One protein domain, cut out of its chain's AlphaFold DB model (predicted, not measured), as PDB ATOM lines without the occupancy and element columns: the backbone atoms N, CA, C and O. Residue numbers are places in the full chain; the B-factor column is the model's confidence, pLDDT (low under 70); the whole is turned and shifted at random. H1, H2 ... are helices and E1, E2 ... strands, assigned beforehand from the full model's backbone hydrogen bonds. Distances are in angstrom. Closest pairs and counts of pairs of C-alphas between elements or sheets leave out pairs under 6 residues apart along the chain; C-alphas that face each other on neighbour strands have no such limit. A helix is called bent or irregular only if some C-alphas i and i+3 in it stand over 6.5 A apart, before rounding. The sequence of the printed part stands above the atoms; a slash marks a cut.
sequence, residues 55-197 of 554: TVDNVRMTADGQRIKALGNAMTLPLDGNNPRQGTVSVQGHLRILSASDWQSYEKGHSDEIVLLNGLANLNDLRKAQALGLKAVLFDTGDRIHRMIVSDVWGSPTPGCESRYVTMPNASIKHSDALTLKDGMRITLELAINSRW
ATOM      1  N   THR A  55     155.898 222.138 213.811       97.56
ATOM      2  CA  THR A  55     155.896 223.529 214.262       97.56
ATOM      3  C   THR A  55     157.319 224.038 214.486       97.56
ATOM      4  O   THR A  55     158.266 223.273 214.693       97.56
ATOM      5  N   VAL A  56     157.462 225.364 214.438       97.12
ATOM      6  CA  VAL A  56     158.638 226.074 214.947       97.12
ATOM      7  C   VAL A  56     158.171 226.873 216.156       97.12
ATOM      8  O   VAL A  56     157.563 227.934 216.001       97.12
ATOM      9  N   ASP A  57     158.392 226.317 217.342       93.12
ATOM     10  CA  ASP A  57     157.787 226.776 218.598       93.12
ATOM     11  C   ASP A  57     158.442 228.068 219.102       93.12
ATOM     12  O   ASP A  57     157.807 228.898 219.746       93.12
ATOM     13  N   ASN A  58     159.722 228.265 218.781       95.62
ATOM     14  CA  ASN A  58     160.456 229.473 219.127       95.62
ATOM     15  C   ASN A  58     161.499 229.811 218.059       95.62
ATOM     16  O   ASN A  58     162.136 228.923 217.489       95.62
ATOM     17  N   VAL A  59     161.706 231.110 217.842       98.06
ATOM     18  CA  VAL A  59     162.762 231.635 216.976       98.06
ATOM     19  C   VAL A  59     163.573 232.672 217.737       98.06
ATOM     20  O   VAL A  59     163.036 233.644 218.274       98.06
ATOM     21  N   ARG A  60     164.892 232.494 217.746       98.31
ATOM     22  CA  ARG A  60     165.830 233.525 218.190       98.31
ATOM     23  C   ARG A  60     166.650 233.971 216.993       98.31
ATOM     24  O   ARG A  60     167.457 233.213 216.469       98.31
ATOM     25  N   MET A  61     166.446 235.219 216.592       98.31
ATOM     26  CA  MET A  61     167.217 235.861 215.538       98.31
ATOM     27  C   MET A  61     168.037 237.010 216.123       98.31
ATOM     28  O   MET A  61     167.518 237.820 216.900       98.31
ATOM     29  N   THR A  62     169.310 237.093 215.742       98.56
ATOM     30  CA  THR A  62     170.140 238.276 215.976       98.56
ATOM     31  C   THR A  62     170.816 238.747 214.693       98.56
ATOM     32  O   THR A  62     171.176 237.927 213.853       98.56
ATOM     33  N   ALA A  63     170.998 240.059 214.562       98.44
ATOM     34  CA  ALA A  63     171.789 240.713 213.526       98.44
ATOM     35  C   ALA A  63     172.892 241.530 214.208       98.44
ATOM     36  O   ALA A  63     172.592 242.413 215.009       98.44
ATOM     37  N   ASP A  64     174.160 241.176 213.984       97.75
ATOM     38  CA  ASP A  64     175.325 241.744 214.688       97.75
ATOM     39  C   ASP A  64     175.143 241.794 216.219       97.75
ATOM     40  O   ASP A  64     175.500 242.751 216.904       97.75
ATOM     41  N   GLY A  65     174.535 240.740 216.771       95.06
ATOM     42  CA  GLY A  65     174.248 240.610 218.202       95.06
ATOM     43  C   GLY A  65     172.976 241.321 218.681       95.06
ATOM     44  O   GLY A  65     172.516 241.028 219.785       95.06
ATOM     45  N   GLN A  66     172.352 242.180 217.869       97.50
ATOM     46  CA  GLN A  66     171.070 242.809 218.197       97.50
ATOM     47  C   GLN A  66     169.912 241.854 217.924       97.50
ATOM     48  O   GLN A  66     169.864 241.211 216.880       97.50
ATOM     49  N   ARG A  67     168.969 241.741 218.862       97.88
ATOM     50  CA  ARG A  67     167.823 240.835 218.723       97.88
ATOM     51  C   ARG A  67     166.783 241.420 217.770       97.88
ATOM     52  O   ARG A  67     166.337 242.542 217.979       97.88
ATOM     53  N   ILE A  68     166.344 240.609 216.813       98.19
ATOM     54  CA  ILE A  68     165.245 240.920 215.893       98.19
ATOM     55  C   ILE A  68     164.076 239.981 216.195       98.19
ATOM     56  O   ILE A  68     164.284 238.791 216.461       98.19
ATOM     57  N   LYS A  69     162.842 240.500 216.203       97.88
ATOM     58  CA  LYS A  69     161.657 239.656 216.380       97.88
ATOM     59  C   LYS A  69     161.415 238.883 215.085       97.88
ATOM     60  O   LYS A  69     161.261 239.474 214.024       97.88
ATOM     61  N   ALA A  70     161.340 237.563 215.194       98.12
ATOM     62  CA  ALA A  70     161.080 236.677 214.071       98.12
ATOM     63  C   ALA A  70     160.141 235.545 214.498       98.12
ATOM     64  O   ALA A  70     160.128 235.172 215.671       98.12
ATOM     65  N   LEU A  71     159.373 234.999 213.555       98.06
ATOM     66  CA  LEU A  71     158.546 233.804 213.757       98.06
ATOM     67  C   LEU A  71     158.867 232.754 212.696       98.06
ATOM     68  O   LEU A  71     159.201 233.082 211.559       98.06
ATOM     69  N   GLY A  72     158.777 231.483 213.078       96.31
ATOM     70  CA  GLY A  72     159.076 230.366 212.191       96.31
ATOM     71  C   GLY A  72     157.843 229.873 211.441       96.31
ATOM     72  O   GLY A  72     156.712 229.964 211.933       96.31
ATOM     73  N   ASN A  73     158.090 229.307 210.263       97.31
ATOM     74  CA  ASN A  73     157.072 228.747 209.380       97.31
ATOM     75  C   ASN A  73     156.923 227.236 209.613       97.31
ATOM     76  O   ASN A  73     157.920 226.531 209.797       97.31
ATOM     77  N   ALA A  74     155.692 226.729 209.600       96.69
ATOM     78  CA  ALA A  74     155.415 225.305 209.764       96.69
ATOM     79  C   ALA A  74     155.999 224.478 208.612       96.69
ATOM     80  O   ALA A  74     156.110 224.953 207.479       96.69
ATOM     81  N   MET A  75     156.342 223.217 208.889       96.19
ATOM     82  CA  MET A  75     157.030 222.324 207.941       96.19
ATOM     83  C   MET A  75     158.413 222.824 207.487       96.19
ATOM     84  O   MET A  75     158.890 222.458 206.412       96.19
ATOM     85  N   THR A  76     159.078 223.643 208.304       95.69
ATOM     86  CA  THR A  76     160.487 224.007 208.111       95.69
ATOM     87  C   THR A  76     161.377 222.881 208.629       95.69
ATOM     88  O   THR A  76     161.362 222.598 209.823       95.69
ATOM     89  N   LEU A  77     162.175 222.260 207.753       94.94
ATOM     90  CA  LEU A  77     163.105 221.174 208.108       94.94
ATOM     91  C   LEU A  77     162.466 220.044 208.942       94.94
ATOM     92  O   LEU A  77     163.053 219.635 209.947       94.94
ATOM     93  N   PRO A  78     161.285 219.516 208.579       96.38
ATOM     94  CA  PRO A  78     160.510 218.682 209.493       96.38
ATOM     95  C   PRO A  78     161.161 217.322 209.788       96.38
ATOM     96  O   PRO A  78     160.740 216.621 210.708       96.38
ATOM     97  N   LEU A  79     162.184 216.938 209.021       95.75
ATOM     98  CA  LEU A  79     162.864 215.652 209.120       95.75
ATOM     99  C   LEU A  79     164.359 215.809 209.442       95.75
ATOM    100  O   LEU A  79     165.020 216.774 209.039       95.75
ATOM    101  N   ASP A  80     164.889 214.820 210.156       92.94
ATOM    102  CA  ASP A  80     166.311 214.567 210.368       92.94
ATOM    103  C   ASP A  80     166.649 213.148 209.899       92.94
ATOM    104  O   ASP A  80     166.345 212.150 210.561       92.94
ATOM    105  N   GLY A  81     167.175 213.052 208.674       88.25
ATOM    106  CA  GLY A  81     167.154 211.802 207.919       88.25
ATOM    107  C   GLY A  81     165.712 211.326 207.722       88.25
ATOM    108  O   GLY A  81     164.892 212.053 207.166       88.25
ATOM    109  N   ASN A  82     165.404 210.132 208.229       86.25
ATOM    110  CA  ASN A  82     164.066 209.531 208.163       86.25
ATOM    111  C   ASN A  82     163.249 209.713 209.456       86.25
ATOM    112  O   ASN A  82     162.171 209.135 209.583       86.25
ATOM    113  N   ASN A  83     163.751 210.478 210.430       93.38
ATOM    114  CA  ASN A  83     163.068 210.700 211.705       93.38
ATOM    115  C   ASN A  83     162.422 212.093 211.754       93.38
ATOM    116  O   ASN A  83     162.968 213.033 211.175       93.38
ATOM    117  N   PRO A  84     161.302 212.272 212.478       96.88
ATOM    118  CA  PRO A  84     160.785 213.602 212.793       96.88
ATOM    119  C   PRO A  84     161.842 214.443 213.525       96.88
ATOM    120  O   PRO A  84     162.410 213.995 214.522       96.88
ATOM    121  N   ARG A  85     162.114 215.662 213.048       97.56
ATOM    122  CA  ARG A  85     163.088 216.562 213.683       97.56
ATOM    123  C   ARG A  85     162.511 217.183 214.953       97.56
ATOM    124  O   ARG A  85     161.463 217.824 214.905       97.56
ATOM    125  N   GLN A  86     163.253 217.083 216.053       97.19
ATOM    126  CA  GLN A  86     162.991 217.806 217.299       97.19
ATOM    127  C   GLN A  86     164.255 218.522 217.786       97.19
ATOM    128  O   GLN A  86     165.366 218.032 217.582       97.19
ATOM    129  N   GLY A  87     164.083 219.668 218.443       96.69
ATOM    130  CA  GLY A  87     165.166 220.438 219.054       96.69
ATOM    131  C   GLY A  87     165.557 221.688 218.266       96.69
ATOM    132  O   GLY A  87     164.846 222.136 217.366       96.69
ATOM    133  N   THR A  88     166.686 222.288 218.642       97.81
ATOM    134  CA  THR A  88     167.124 223.575 218.093       97.81
ATOM    135  C   THR A  88     168.086 223.394 216.924       97.81
ATOM    136  O   THR A  88     169.151 222.798 217.070       97.81
ATOM    137  N   VAL A  89     167.742 223.978 215.777       97.44
ATOM    138  CA  VAL A  89     168.660 224.178 214.649       97.44
ATOM    139  C   VAL A  89     169.217 225.591 214.739       97.44
ATOM    140  O   VAL A  89     168.443 226.540 214.796       97.44
ATOM    141  N   SER A  90     170.542 225.734 214.740       97.81
ATOM    142  CA  SER A  90     171.219 227.034 214.739       97.81
ATOM    143  C   SER A  90     172.042 227.193 213.469       97.81
ATOM    144  O   SER A  90     172.829 226.311 213.113       97.81
ATOM    145  N   VAL A  91     171.860 228.315 212.782       98.06
ATOM    146  CA  VAL A  91     172.677 228.708 211.637       98.06
ATOM    147  C   VAL A  91     173.173 230.133 211.800       98.06
ATOM    148  O   VAL A  91     172.523 230.981 212.409       98.06
ATOM    149  N   GLN A  92     174.339 230.388 211.223       98.38
ATOM    150  CA  GLN A  92     174.942 231.703 211.166       98.38
ATOM    151  C   GLN A  92     175.465 231.951 209.755       98.38
ATOM    152  O   GLN A  92     175.919 231.004 209.109       98.38
ATOM    153  N   GLY A  93     175.369 233.197 209.301       98.38
ATOM    154  CA  GLY A  93     175.828 233.624 207.984       98.38
ATOM    155  C   GLY A  93     175.762 235.141 207.818       98.38
ATOM    156  O   GLY A  93     175.390 235.854 208.753       98.38
ATOM    157  N   HIS A  94     176.114 235.632 206.634       98.62
ATOM    158  CA  HIS A  94     176.045 237.052 206.291       98.62
ATOM    159  C   HIS A  94     174.764 237.364 205.518       98.62
ATOM    160  O   HIS A  94     174.363 236.622 204.620       98.62
ATOM    161  N   LEU A  95     174.115 238.469 205.882       98.69
ATOM    162  CA  LEU A  95     172.884 238.911 205.250       98.69
ATOM    163  C   LEU A  95     173.141 239.370 203.814       98.69
ATOM    164  O   LEU A  95     174.050 240.165 203.567       98.69
ATOM    165  N   ARG A  96     172.277 238.936 202.900       98.25
ATOM    166  CA  ARG A  96     172.140 239.488 201.555       98.25
ATOM    167  C   ARG A  96     170.699 239.938 201.332       98.25
ATOM    168  O   ARG A  96     169.785 239.119 201.362       98.25
ATOM    169  N   ILE A  97     170.479 241.222 201.102       98.00
ATOM    170  CA  ILE A  97     169.147 241.773 200.840       98.00
ATOM    171  C   ILE A  97     168.923 241.775 199.330       98.00
ATOM    172  O   ILE A  97     169.763 242.257 198.571       98.00
ATOM    173  N   LEU A  98     167.806 241.203 198.876       97.00
ATOM    174  CA  LEU A  98     167.494 241.106 197.451       97.00
ATOM    175  C   LEU A  98     166.115 241.691 197.166       97.00
ATOM    176  O   LEU A  98     165.125 241.340 197.808       97.00
ATOM    177  N   SER A  99     166.043 242.558 196.154       93.75
ATOM    178  CA  SER A  99     164.761 242.956 195.577       93.75
ATOM    179  C   SER A  99     164.103 241.766 194.864       93.75
ATOM    180  O   SER A  99     164.760 240.775 194.538       93.75
ATOM    181  N   ALA A 100     162.806 241.864 194.557       90.75
ATOM    182  CA  ALA A 100     162.112 240.815 193.806       90.75
ATOM    183  C   ALA A 100     162.755 240.550 192.426       90.75
ATOM    184  O   ALA A 100     162.869 239.397 192.011       90.75
ATOM    185  N   SER A 101     163.220 241.598 191.733       93.19
ATOM    186  CA  SER A 101     163.905 241.478 190.438       93.19
ATOM    187  C   SER A 101     165.298 240.863 190.559       93.19
ATOM    188  O   SER A 101     165.675 240.026 189.733       93.19
ATOM    189  N   ASP A 102     166.048 241.229 191.602       96.00
ATOM    190  CA  ASP A 102     167.371 240.644 191.844       96.00
ATOM    191  C   ASP A 102     167.223 239.174 192.209       96.00
ATOM    192  O   ASP A 102     167.907 238.331 191.642       96.00
ATOM    193  N   TRP A 103     166.268 238.845 193.083       96.25
ATOM    194  CA  TRP A 103     165.975 237.464 193.436       96.25
ATOM    195  C   TRP A 103     165.558 236.643 192.222       96.25
ATOM    196  O   TRP A 103     166.016 235.515 192.073       96.25
ATOM    197  N   GLN A 104     164.739 237.189 191.318       93.75
ATOM    198  CA  GLN A 104     164.316 236.477 190.114       93.75
ATOM    199  C   GLN A 104     165.509 236.074 189.234       93.75
ATOM    200  O   GLN A 104     165.567 234.921 188.800       93.75
ATOM    201  N   SER A 105     166.469 236.980 189.037       94.81
ATOM    202  CA  SER A 105     167.680 236.756 188.230       94.81
ATOM    203  C   SER A 105     168.857 236.150 189.008       94.81
ATOM    204  O   SER A 105     169.906 235.881 188.433       94.81
ATOM    205  N   TYR A 106     168.695 235.894 190.309       95.44
ATOM    206  CA  TYR A 106     169.758 235.352 191.151       95.44
ATOM    207  C   TYR A 106     170.063 233.887 190.799       95.44
ATOM    208  O   TYR A 106     169.204 233.018 190.973       95.44
ATOM    209  N   GLU A 107     171.274 233.614 190.310       93.25
ATOM    210  CA  GLU A 107     171.690 232.293 189.798       93.25
ATOM    211  C   GLU A 107     172.859 231.661 190.564       93.25
ATOM    212  O   GLU A 107     173.147 230.478 190.384       93.25
ATOM    213  N   LYS A 108     173.538 232.417 191.434       91.62
ATOM    214  CA  LYS A 108     174.705 231.930 192.175       91.62
ATOM    215  C   LYS A 108     174.733 232.515 193.581       91.62
ATOM    216  O   LYS A 108     174.931 233.715 193.730       91.62
ATOM    217  N   GLY A 109     174.549 231.649 194.575       88.19
ATOM    218  CA  GLY A 109     174.676 231.980 195.992       88.19
ATOM    219  C   GLY A 109     175.973 231.457 196.604       88.19
ATOM    220  O   GLY A 109     176.667 230.618 196.021       88.19
ATOM    221  N   HIS A 110     176.289 231.941 197.801       93.31
ATOM    222  CA  HIS A 110     177.358 231.420 198.650       93.31
ATOM    223  C   HIS A 110     176.781 230.659 199.850       93.31
ATOM    224  O   HIS A 110     175.759 231.033 200.418       93.31
ATOM    225  N   SER A 111     177.479 229.614 200.306       94.31
ATOM    226  CA  SER A 111     177.017 228.749 201.408       94.31
ATOM    227  C   SER A 111     176.933 229.417 202.780       94.31
ATOM    228  O   SER A 111     176.486 228.799 203.744       94.31
ATOM    229  N   ASP A 112     177.414 230.651 202.879       96.88
ATOM    230  CA  ASP A 112     177.392 231.478 204.080       96.88
ATOM    231  C   ASP A 112     176.341 232.600 203.996       96.88
ATOM    232  O   ASP A 112     176.159 233.356 204.944       96.88
ATOM    233  N   GLU A 113     175.624 232.722 202.876       98.31
ATOM    234  CA  GLU A 113     174.623 233.770 202.682       98.31
ATOM    235  C   GLU A 113     173.274 233.393 203.293       98.31
ATOM    236  O   GLU A 113     172.722 232.316 203.048       98.31
ATOM    237  N   ILE A 114     172.708 234.334 204.046       98.69
ATOM    238  CA  ILE A 114     171.315 234.334 204.485       98.69
ATOM    239  C   ILE A 114     170.608 235.434 203.703       98.69
ATOM    240  O   ILE A 114     170.967 236.601 203.838       98.69
ATOM    241  N   VAL A 115     169.623 235.085 202.877       98.56
ATOM    242  CA  VAL A 115     168.938 236.079 202.036       98.56
ATOM    243  C   VAL A 115     167.704 236.644 202.726       98.56
ATOM    244  O   VAL A 115     166.960 235.897 203.353       98.56
ATOM    245  N   LEU A 116     167.469 237.947 202.585       98.56
ATOM    246  CA  LEU A 116     166.218 238.602 202.962       98.56
ATOM    247  C   LEU A 116     165.407 238.912 201.707       98.56
ATOM    248  O   LEU A 116     165.878 239.636 200.827       98.56
ATOM    249  N   LEU A 117     164.194 238.369 201.656       97.50
ATOM    250  CA  LEU A 117     163.248 238.523 200.557       97.50
ATOM    251  C   LEU A 117     161.985 239.231 201.047       97.50
ATOM    252  O   LEU A 117     161.549 239.022 202.177       97.50
ATOM    253  N   ASN A 118     161.369 240.037 200.185       93.25
ATOM    254  CA  ASN A 118     160.054 240.612 200.451       93.25
ATOM    255  C   ASN A 118     158.943 239.643 200.014       93.25
ATOM    256  O   ASN A 118     159.009 239.085 198.916       93.25
ATOM    257  N   GLY A 119     157.921 239.468 200.852       91.75
ATOM    258  CA  GLY A 119     156.785 238.591 200.574       91.75
ATOM    259  C   GLY A 119     156.572 237.510 201.629       91.75
ATOM    260  O   GLY A 119     157.395 237.284 202.510       91.75
ATOM    261  N   LEU A 120     155.442 236.813 201.517       93.44
ATOM    262  CA  LEU A 120     155.124 235.675 202.374       93.44
ATOM    263  C   LEU A 120     156.046 234.483 202.081       93.44
ATOM    264  O   LEU A 120     156.344 234.172 200.920       93.44
ATOM    265  N   ALA A 121     156.440 233.775 203.142       94.50
ATOM    266  CA  ALA A 121     157.255 232.575 203.028       94.50
ATOM    267  C   ALA A 121     156.578 231.535 202.123       94.50
ATOM    268  O   ALA A 121     155.429 231.141 202.334       94.50
ATOM    269  N   ASN A 122     157.292 231.085 201.092       92.12
ATOM    270  CA  ASN A 122     156.745 230.164 200.105       92.12
ATOM    271  C   ASN A 122     157.771 229.125 199.645       92.12
ATOM    272  O   ASN A 122     158.987 229.311 199.698       92.12
ATOM    273  N   LEU A 123     157.244 228.001 199.166       91.56
ATOM    274  CA  LEU A 123     158.036 226.830 198.817       91.56
ATOM    275  C   LEU A 123     158.955 227.045 197.605       91.56
ATOM    276  O   LEU A 123     160.006 226.412 197.529       91.56
ATOM    277  N   ASN A 124     158.569 227.892 196.648       91.94
ATOM    278  CA  ASN A 124     159.362 228.096 195.434       91.94
ATOM    279  C   ASN A 124     160.665 228.826 195.755       91.94
ATOM    280  O   ASN A 124     161.728 228.372 195.330       91.94
ATOM    281  N   ASP A 125     160.591 229.888 196.559       94.81
ATOM    282  CA  ASP A 125     161.772 230.643 196.974       94.81
ATOM    283  C   ASP A 125     162.695 229.793 197.845       94.81
ATOM    284  O   ASP A 125     163.900 229.751 197.612       94.81
ATOM    285  N   LEU A 126     162.134 229.017 198.773       96.00
ATOM    286  CA  LEU A 126     162.922 228.110 199.610       96.00
ATOM    287  C   LEU A 126     163.631 227.022 198.794       96.00
ATOM    288  O   LEU A 126     164.800 226.730 199.041       96.00
ATOM    289  N   ARG A 127     162.961 226.446 197.788       94.44
ATOM    290  CA  ARG A 127     163.582 225.462 196.886       94.44
ATOM    291  C   ARG A 127     164.664 226.083 196.015       94.44
ATOM    292  O   ARG A 127     165.707 225.458 195.833       94.44
ATOM    293  N   LYS A 128     164.445 227.296 195.503       95.94
ATOM    294  CA  LYS A 128     165.471 228.032 194.758       95.94
ATOM    295  C   LYS A 128     166.680 228.320 195.651       95.94
ATOM    296  O   LYS A 128     167.796 227.996 195.264       95.94
ATOM    297  N   ALA A 129     166.467 228.833 196.861       97.00
ATOM    298  CA  ALA A 129     167.533 229.092 197.827       97.00
ATOM    299  C   ALA A 129     168.340 227.829 198.156       97.00
ATOM    300  O   ALA A 129     169.569 227.863 198.176       97.00
ATOM    301  N   GLN A 130     167.656 226.697 198.343       95.38
ATOM    302  CA  GLN A 130     168.290 225.401 198.575       95.38
ATOM    303  C   GLN A 130     169.122 224.929 197.380       95.38
ATOM    304  O   GLN A 130     170.245 224.472 197.570       95.38
ATOM    305  N   ALA A 131     168.611 225.071 196.154       95.38
ATOM    306  CA  ALA A 131     169.350 224.721 194.942       95.38
ATOM    307  C   ALA A 131     170.593 225.603 194.728       95.38
ATOM    308  O   ALA A 131     171.596 225.131 194.202       95.38
ATOM    309  N   LEU A 132     170.540 226.861 195.171       96.56
ATOM    310  CA  LEU A 132     171.669 227.795 195.151       96.56
ATOM    311  C   LEU A 132     172.673 227.573 196.293       96.56
ATOM    312  O   LEU A 132     173.698 228.249 196.335       96.56
ATOM    313  N   GLY A 133     172.390 226.645 197.212       96.12
ATOM    314  CA  GLY A 133     173.261 226.331 198.341       96.12
ATOM    315  C   GLY A 133     173.296 227.405 199.428       96.12
ATOM    316  O   GLY A 133     174.262 227.432 200.181       96.12
ATOM    317  N   LEU A 134     172.283 228.276 199.517       97.69
ATOM    318  CA  LEU A 134     172.198 229.323 200.544       97.69
ATOM    319  C   LEU A 134     172.057 228.732 201.955       97.69
ATOM    320  O   LEU A 134     171.676 227.574 202.126       97.69
ATOM    321  N   LYS A 135     172.353 229.527 202.985       97.94
ATOM    322  CA  LYS A 135     172.343 229.073 204.383       97.94
ATOM    323  C   LYS A 135     170.958 229.120 205.027       97.94
ATOM    324  O   LYS A 135     170.620 228.224 205.801       97.94
ATOM    325  N   ALA A 136     170.199 230.182 204.762       98.38
ATOM    326  CA  ALA A 136     168.837 230.392 205.257       98.38
ATOM    327  C   ALA A 136     168.113 231.483 204.451       98.38
ATOM    328  O   ALA A 136     168.737 232.227 203.691       98.38
ATOM    329  N   VAL A 137     166.799 231.598 204.659       98.56
ATOM    330  CA  VAL A 137     165.964 232.661 204.075       98.56
ATOM    331  C   VAL A 137     165.185 233.390 205.167       98.56
ATOM    332  O   VAL A 137     164.531 232.767 206.002       98.56
ATOM    333  N   LEU A 138     165.223 234.715 205.145       98.62
ATOM    334  CA  LEU A 138     164.358 235.591 205.920       98.62
ATOM    335  C   LEU A 138     163.300 236.197 204.998       98.62
ATOM    336  O   LEU A 138     163.601 236.577 203.867       98.62
ATOM    337  N   PHE A 139     162.075 236.308 205.494       97.94
ATOM    338  CA  PHE A 139     160.958 236.908 204.773       97.94
ATOM    339  C   PHE A 139     160.493 238.176 205.484       97.94
ATOM    340  O   PHE A 139     160.041 238.118 206.624       97.94
ATOM    341  N   ASP A 140     160.593 239.318 204.813       96.38
ATOM    342  CA  ASP A 140     159.896 240.540 205.198       96.38
ATOM    343  C   ASP A 140     158.429 240.428 204.767       96.38
ATOM    344  O   ASP A 140     158.106 240.487 203.576       96.38
ATOM    345  N   THR A 141     157.544 240.254 205.750       94.38
ATOM    346  CA  THR A 141     156.111 240.043 205.517       94.38
ATOM    347  C   THR A 141     155.269 241.306 205.706       94.38
ATOM    348  O   THR A 141     154.046 241.208 205.762       94.38
ATOM    349  N   GLY A 142     155.885 242.490 205.783       92.56
ATOM    350  CA  GLY A 142     155.158 243.754 205.917       92.56
ATOM    351  C   GLY A 142     154.949 244.171 207.374       92.56
ATOM    352  O   GLY A 142     155.777 243.908 208.246       92.56
ATOM    353  N   ASP A 143     153.835 244.843 207.658       92.12
ATOM    354  CA  ASP A 143     153.567 245.456 208.972       92.12
ATOM    355  C   ASP A 143     153.399 244.429 210.110       92.12
ATOM    356  O   ASP A 143     153.574 244.729 211.303       92.12
ATOM    357  N   ARG A 144     153.068 243.185 209.754       93.44
ATOM    358  CA  ARG A 144     152.917 242.065 210.682       93.44
ATOM    359  C   ARG A 144     153.763 240.882 210.239       93.44
ATOM    360  O   ARG A 144     154.120 240.753 209.073       93.44
ATOM    361  N   ILE A 145     154.104 240.030 211.208       96.00
ATOM    362  CA  ILE A 145     154.825 238.789 210.925       96.00
ATOM    363  C   ILE A 145     153.793 237.732 210.568       96.00
ATOM    364  O   ILE A 145     153.070 237.271 211.451       96.00
ATOM    365  N   HIS A 146     153.752 237.359 209.295       95.31
ATOM    366  CA  HIS A 146     152.894 236.289 208.812       95.31
ATOM    367  C   HIS A 146     153.642 234.960 208.846       95.31
ATOM    368  O   HIS A 146     154.765 234.836 208.336       95.31
ATOM    369  N   ARG A 147     153.007 233.960 209.452       95.31
ATOM    370  CA  ARG A 147     153.474 232.575 209.433       95.31
ATOM    371  C   ARG A 147     152.861 231.860 208.238       95.31
ATOM    372  O   ARG A 147     151.774 232.176 207.775       95.31
ATOM    373  N   MET A 148     153.597 230.903 207.703       94.94
ATOM    374  CA  MET A 148     153.174 230.107 206.565       94.94
ATOM    375  C   MET A 148     153.509 228.645 206.804       94.94
ATOM    376  O   MET A 148     154.262 228.271 207.702       94.94
ATOM    377  N   ILE A 149     152.966 227.815 205.929       94.00
ATOM    378  CA  ILE A 149     153.283 226.399 205.814       94.00
ATOM    379  C   ILE A 149     154.177 226.252 204.586       94.00
ATOM    380  O   ILE A 149     153.805 226.723 203.506       94.00
ATOM    381  N   VAL A 150     155.327 225.589 204.699       93.69
ATOM    382  CA  VAL A 150     156.328 225.528 203.614       93.69
ATOM    383  C   VAL A 150     156.624 224.102 203.129       93.69
ATOM    384  O   VAL A 150     157.766 223.691 202.971       93.69
ATOM    385  N   SER A 151     155.568 223.338 202.833       92.50
ATOM    386  CA  SER A 151     155.646 222.007 202.195       92.50
ATOM    387  C   SER A 151     154.663 221.864 201.028       92.50
ATOM    388  O   SER A 151     153.628 222.530 201.035       92.50
ATOM    389  N   ASP A 152     154.953 220.999 200.046       93.38
ATOM    390  CA  ASP A 152     153.951 220.536 199.066       93.38
ATOM    391  C   ASP A 152     153.422 219.119 199.338       93.38
ATOM    392  O   ASP A 152     152.568 218.646 198.584       93.38
ATOM    393  N   VAL A 153     153.908 218.430 200.377       94.62
ATOM    394  CA  VAL A 153     153.348 217.147 200.835       94.62
ATOM    395  C   VAL A 153     151.951 217.414 201.385       94.62
ATOM    396  O   VAL A 153     151.816 218.173 202.337       94.62
ATOM    397  N   TRP A 154     150.930 216.860 200.732       94.25
ATOM    398  CA  TRP A 154     149.540 216.991 201.153       94.25
ATOM    399  C   TRP A 154     149.228 215.922 202.192       94.25
ATOM    400  O   TRP A 154     149.354 214.734 201.902       94.25
ATOM    401  N   GLY A 155     148.829 216.359 203.378       94.94
ATOM    402  CA  GLY A 155     148.592 215.508 204.526       94.94
ATOM    403  C   GLY A 155     149.862 214.894 205.118       94.94
ATOM    404  O   GLY A 155     150.976 215.400 204.954       94.94
ATOM    405  N   SER A 156     149.676 213.790 205.840       94.75
ATOM    406  CA  SER A 156     150.769 213.046 206.470       94.75
ATOM    407  C   SER A 156     151.691 212.386 205.423       94.75
ATOM    408  O   SER A 156     151.220 211.963 204.366       94.75
ATOM    409  N   PRO A 157     153.006 212.271 205.690       93.31
ATOM    410  CA  PRO A 157     153.965 211.733 204.737       93.31
ATOM    411  C   PRO A 157     153.746 210.241 204.470       93.31
ATOM    412  O   PRO A 157     153.463 209.460 205.377       93.31
ATOM    413  N   THR A 158     153.974 209.843 203.220       91.25
ATOM    414  CA  THR A 158     154.103 208.446 202.784       91.25
ATOM    415  C   THR A 158     155.561 208.140 202.414       91.25
ATOM    416  O   THR A 158     156.326 209.073 202.141       91.25
ATOM    417  N   PRO A 159     155.990 206.862 202.394       90.88
ATOM    418  CA  PRO A 159     157.363 206.514 202.030       90.88
ATOM    419  C   PRO A 159     157.786 207.119 200.683       90.88
ATOM    420  O   PRO A 159     157.053 207.023 199.697       90.88
ATOM    421  N   GLY A 160     158.972 207.730 200.628       89.69
ATOM    422  CA  GLY A 160     159.528 208.321 199.404       89.69
ATOM    423  C   GLY A 160     159.159 209.791 199.173       89.69
ATOM    424  O   GLY A 160     159.578 210.383 198.173       89.69
ATOM    425  N   CYS A 161     158.383 210.411 200.069       90.94
ATOM    426  CA  CYS A 161     158.051 211.834 199.983       90.94
ATOM    427  C   CYS A 161     159.045 212.755 200.716       90.94
ATOM    428  O   CYS A 161     158.899 213.972 200.637       90.94
ATOM    429  N   GLU A 162     160.069 212.216 201.383       90.44
ATOM    430  CA  GLU A 162     160.979 212.946 202.278       90.44
ATOM    431  C   GLU A 162     161.681 214.101 201.549       90.44
ATOM    432  O   GLU A 162     161.726 215.227 202.043       90.44
ATOM    433  N   SER A 163     162.123 213.851 200.311       89.25
ATOM    434  CA  SER A 163     162.763 214.844 199.428       89.25
ATOM    435  C   SER A 163     161.870 216.033 199.047       89.25
ATOM    436  O   SER A 163     162.337 217.006 198.452       89.25
ATOM    437  N   ARG A 164     160.568 215.963 199.346       89.50
ATOM    438  CA  ARG A 164     159.605 217.017 199.024       89.50
ATOM    439  C   ARG A 164     159.522 218.093 200.098       89.50
ATOM    440  O   ARG A 164     159.094 219.206 199.771       89.50
ATOM    441  N   TYR A 165     159.925 217.784 201.329       92.44
ATOM    442  CA  TYR A 165     160.026 218.766 202.400       92.44
ATOM    443  C   TYR A 165     161.209 219.709 202.176       92.44
ATOM    444  O   TYR A 165     162.233 219.340 201.603       92.44
ATOM    445  N   VAL A 166     161.060 220.952 202.628       86.38
ATOM    446  CA  VAL A 166     162.138 221.941 202.574       86.38
ATOM    447  C   VAL A 166     163.193 221.595 203.612       86.38
ATOM    448  O   VAL A 166     162.873 221.443 204.791       86.38
ATOM    449  N   THR A 167     164.453 221.546 203.178       90.69
ATOM    450  CA  THR A 167     165.624 221.371 204.044       90.69
ATOM    451  C   THR A 167     166.402 222.685 204.234       90.69
ATOM    452  O   THR A 167     167.589 222.662 204.550       90.69
ATOM    453  N   MET A 168     165.719 223.835 204.117       93.44
ATOM    454  CA  MET A 168     166.238 225.190 204.358       93.44
ATOM    455  C   MET A 168     165.673 225.851 205.641       93.44
ATOM    456  O   MET A 168     164.448 226.021 205.735       93.44
ATOM    457  N   PRO A 169     166.516 226.288 206.605       97.56
ATOM    458  CA  PRO A 169     166.084 227.152 207.705       97.56
ATOM    459  C   PRO A 169     165.470 228.454 207.182       97.56
ATOM    460  O   PRO A 169     166.000 229.076 206.260       97.56
ATOM    461  N   ASN A 170     164.361 228.886 207.781       98.31
ATOM    462  CA  ASN A 170     163.733 230.147 207.417       98.31
ATOM    463  C   ASN A 170     162.902 230.751 208.553       98.31
ATOM    464  O   ASN A 170     162.473 230.038 209.463       98.31
ATOM    465  N   ALA A 171     162.680 232.060 208.479       98.38
ATOM    466  CA  ALA A 171     161.826 232.795 209.404       98.38
ATOM    467  C   ALA A 171     161.234 234.048 208.746       98.38
ATOM    468  O   ALA A 171     161.785 234.574 207.781       98.38
ATOM    469  N   SER A 172     160.128 234.531 209.297       98.25
ATOM    470  CA  SER A 172     159.467 235.771 208.890       98.25
ATOM    471  C   SER A 172     159.750 236.885 209.903       98.25
ATOM    472  O   SER A 172     159.782 236.628 211.111       98.25
ATOM    473  N   ILE A 173     159.917 238.119 209.425       97.94
ATOM    474  CA  ILE A 173     160.140 239.343 210.210       97.94
ATOM    475  C   ILE A 173     159.210 240.468 209.739       97.94
ATOM    476  O   ILE A 173     158.620 240.387 208.660       97.94
ATOM    477  N   LYS A 174     159.079 241.529 210.546       95.75
ATOM    478  CA  LYS A 174     158.340 242.738 210.149       95.75
ATOM    479  C   LYS A 174     159.192 243.639 209.262       95.75
ATOM    480  O   LYS A 174     160.408 243.713 209.430       95.75
ATOM    481  N   HIS A 175     158.527 244.433 208.433       95.12
ATOM    482  CA  HIS A 175     159.155 245.418 207.562       95.12
ATOM    483  C   HIS A 175     159.963 246.461 208.335       95.12
ATOM    484  O   HIS A 175     161.091 246.774 207.964       95.12
ATOM    485  N   SER A 176     159.436 246.953 209.461       96.19
ATOM    486  CA  SER A 176     160.150 247.917 210.308       96.19
ATOM    487  C   SER A 176     161.502 247.389 210.787       96.19
ATOM    488  O   SER A 176     162.463 248.149 210.845       96.19
ATOM    489  N   ASP A 177     161.582 246.093 211.097       97.19
ATOM    490  CA  ASP A 177     162.822 245.449 211.524       97.19
ATOM    491  C   ASP A 177     163.742 245.205 210.322       97.19
ATOM    492  O   ASP A 177     164.940 245.467 210.405       97.19
ATOM    493  N   ALA A 178     163.181 244.782 209.182       96.81
ATOM    494  CA  ALA A 178     163.909 244.606 207.926       96.81
ATOM    495  C   ALA A 178     164.642 245.887 207.485       96.81
ATOM    496  O   ALA A 178     165.787 245.811 207.047       96.81
ATOM    497  N   LEU A 179     164.035 247.066 207.678       96.62
ATOM    498  CA  LEU A 179     164.641 248.371 207.368       96.62
ATOM    499  C   LEU A 179     165.879 248.703 208.217       96.62
ATOM    500  O   LEU A 179     166.671 249.566 207.837       96.62
ATOM    501  N   THR A 180     166.059 248.045 209.366       97.06
ATOM    502  CA  THR A 180     167.251 248.231 210.211       97.06
ATOM    503  C   THR A 180     168.441 247.390 209.747       97.06
ATOM    504  O   THR A 180     169.576 247.656 210.149       97.06
ATOM    505  N   LEU A 181     168.194 246.395 208.889       98.19
ATOM    506  CA  LEU A 181     169.192 245.447 208.417       98.19
ATOM    507  C   LEU A 181     169.964 245.981 207.205       98.19
ATOM    508  O   LEU A 181     169.463 246.784 206.419       98.19
ATOM    509  N   LYS A 182     171.209 245.520 207.043       98.12
ATOM    510  CA  LYS A 182     172.113 245.910 205.951       98.12
ATOM    511  C   LYS A 182     172.845 244.692 205.400       98.12
ATOM    512  O   LYS A 182     173.127 243.750 206.142       98.12
ATOM    513  N   ASP A 183     173.189 244.733 204.116       98.00
ATOM    514  CA  ASP A 183     174.055 243.723 203.505       98.00
ATOM    515  C   ASP A 183     175.346 243.533 204.311       98.00
ATOM    516  O   ASP A 183     175.953 244.492 204.792       98.00
ATOM    517  N   GLY A 184     175.759 242.276 204.460       97.69
ATOM    518  CA  GLY A 184     176.962 241.898 205.194       97.69
ATOM    519  C   GLY A 184     176.811 241.842 206.716       97.69
ATOM    520  O   GLY A 184     177.760 241.424 207.371       97.69
ATOM    521  N   MET A 185     175.660 242.197 207.302       98.50
ATOM    522  CA  MET A 185     175.430 241.966 208.737       98.50
ATOM    523  C   MET A 185     175.474 240.470 209.059       98.50
ATOM    524  O   MET A 185     174.961 239.642 208.302       98.50
ATOM    525  N   ARG A 186     176.042 240.106 210.208       98.50
ATOM    526  CA  ARG A 186     176.112 238.717 210.664       98.50
ATOM    527  C   ARG A 186     174.802 238.321 211.329       98.50
ATOM    528  O   ARG A 186     174.471 238.794 212.418       98.50
ATOM    529  N   ILE A 187     174.076 237.411 210.695       98.69
ATOM    530  CA  ILE A 187     172.807 236.884 211.191       98.69
ATOM    531  C   ILE A 187     173.050 235.576 211.928       98.69
ATOM    532  O   ILE A 187     173.717 234.687 211.406       98.69
ATOM    533  N   THR A 188     172.474 235.438 213.120       98.62
ATOM    534  CA  THR A 188     172.320 234.146 213.805       98.62
ATOM    535  C   THR A 188     170.837 233.826 213.892       98.62
ATOM    536  O   THR A 188     170.063 234.653 214.373       98.62
ATOM    537  N   LEU A 189     170.443 232.643 213.427       98.62
ATOM    538  CA  LEU A 189     169.065 232.169 213.432       98.62
ATOM    539  C   LEU A 189     168.994 230.815 214.140       98.62
ATOM    540  O   LEU A 189     169.550 229.828 213.664       98.62
ATOM    541  N   GLU A 190     168.283 230.778 215.260       98.62
ATOM    542  CA  GLU A 190     167.972 229.561 216.006       98.62
ATOM    543  C   GLU A 190     166.477 229.259 215.885       98.62
ATOM    544  O   GLU A 190     165.639 230.106 216.203       98.62
ATOM    545  N   LEU A 191     166.147 228.047 215.442       98.44
ATOM    546  CA  LEU A 191     164.785 227.555 215.252       98.44
ATOM    547  C   LEU A 191     164.557 226.363 216.181       98.44
ATOM    548  O   LEU A 191     165.220 225.338 216.032       98.44
ATOM    549  N   ALA A 192     163.627 226.476 217.127       98.31
ATOM    550  CA  ALA A 192     163.179 225.345 217.939       98.31
ATOM    551  C   ALA A 192     162.085 224.587 217.180       98.31
ATOM    552  O   ALA A 192     160.943 225.038 217.116       98.31
ATOM    553  N   ILE A 193     162.454 223.467 216.567       98.12
ATOM    554  CA  ILE A 193     161.577 222.661 215.719       98.12
ATOM    555  C   ILE A 193     160.980 221.526 216.545       98.12
ATOM    556  O   ILE A 193     161.681 220.869 217.317       98.12
ATOM    557  N   ASN A 194     159.693 221.272 216.340       97.88
ATOM    558  CA  ASN A 194     158.957 220.203 216.997       97.88
ATOM    559  C   ASN A 194     158.107 219.457 215.967       97.88
ATOM    560  O   ASN A 194     156.927 219.747 215.759       97.88
ATOM    561  N   SER A 195     158.738 218.503 215.285       98.06
ATOM    562  CA  SER A 195     158.062 217.608 214.349       98.06
ATOM    563  C   SER A 195     157.808 216.263 215.007       98.06
ATOM    564  O   SER A 195     158.686 215.698 215.666       98.06
ATOM    565  N   ARG A 196     156.596 215.736 214.843       97.81
ATOM    566  CA  ARG A 196     156.189 214.469 215.459       97.81
ATOM    567  C   ARG A 196     154.974 213.872 214.768       97.81
ATOM    568  O   ARG A 196     154.179 214.579 214.150       97.81
ATOM    569  N   TRP A 197     154.803 212.572 214.963       97.94
ATOM    570  CA  TRP A 197     153.497 211.941 214.827       97.94
ATOM    571  C   TRP A 197     152.675 212.202 216.087       97.94
ATOM    572  O   TRP A 197     153.194 212.135 217.202       97.94
TER     573      TRP A 197
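This is residues 55 to 197 of the 554 residues of the protein "Peptidase M28" of Sutterella sp. CAG:521 (UniProt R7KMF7). One mixed sheet of seven strands is curled like part of a barrel and folded back on itself, so that the leaf E2 E1 E7 faces the leaf E4 E5 E6, with the long, bent E3 as the hinge. H2 covers the second leaf, H1 only grazes the sheet, and the short H3 sits beside the strands on the opposite face from H2. The printed part has 143 residues, with E1 E2 E3 H1 E4 H2 E5 E6 H3 E7 in that order along the chain; the sheet's order is E2 E1 E7 E3 E4 E5 E6. The class is mixed, helices and strands, with under half of the residues in named elements. The whole is compact, with a radius of gyration of the C-alphas of 14.3 A and spans of 42 by 31 by 26 A.

E1, residues 55 to 63, begins at C-alpha (155.896, 223.529, 214.262), bends by 55 degrees at residue 58 and is 23.4 A long. E2 is residues 66 to 68. E3, residues 86 to 97, is 29.7 A long and bends by 75 degrees at residue 94. H1 is residues 100 to 105, E4 residues 113 to 118, 16.2 A long, and H2 residues 123 to 131, 12.1 A long. E5 is residues 136 to 140, E6 residues 170 to 173 and H3 residues 175 to 178. E7, residues 186 to 197, is 35.3 A long and ends at C-alpha (153.497, 211.941, 214.827).

The strongly twisted sheet has edge strands E2 and E6. E1 and E2 form a hairpin, with N 66 and O 63 2.9 A apart. E1 and E7 are antiparallel at 174 degrees, with N 60 and O 190 2.9 A apart. E3 is staggered: residues 86 to 94 pair antiparallel with E7, N 89 and O 191 at 2.9 A, and residues 94 to 97 pair parallel with E4, N 96 and O 114 at 2.8 A. E4 and E5 are parallel, N 117 and O 138 at 2.9 A, and so are E5 and E6, N 173 and O 139 at 2.8 A. E4, H2 and E5 make a strand-helix-strand unit, two parallel neighbour strands with a helix between, whose crossover is right-handed; E3, H1 and E4 make another. H2 has a height of 9.9 A over the sheet and lies over E5; the closest C-alphas, of Leu 126 and Val 137, are 7.1 A apart. H1 and H2 are near each other. H3, at a height of 7.2 A, lies over none of the strands. In H1 and H2 every O i to N i+4 pair is within hydrogen-bond range; H3 is too short for one.

The C-alphas farthest apart, of Pro 159 and Thr 180, are 43.6 A apart. The links E2 to E3, 17 residues, and E5 to E6, 29 residues, are long. The printed part has no cut, and no printed residue is under 70 in pLDDT.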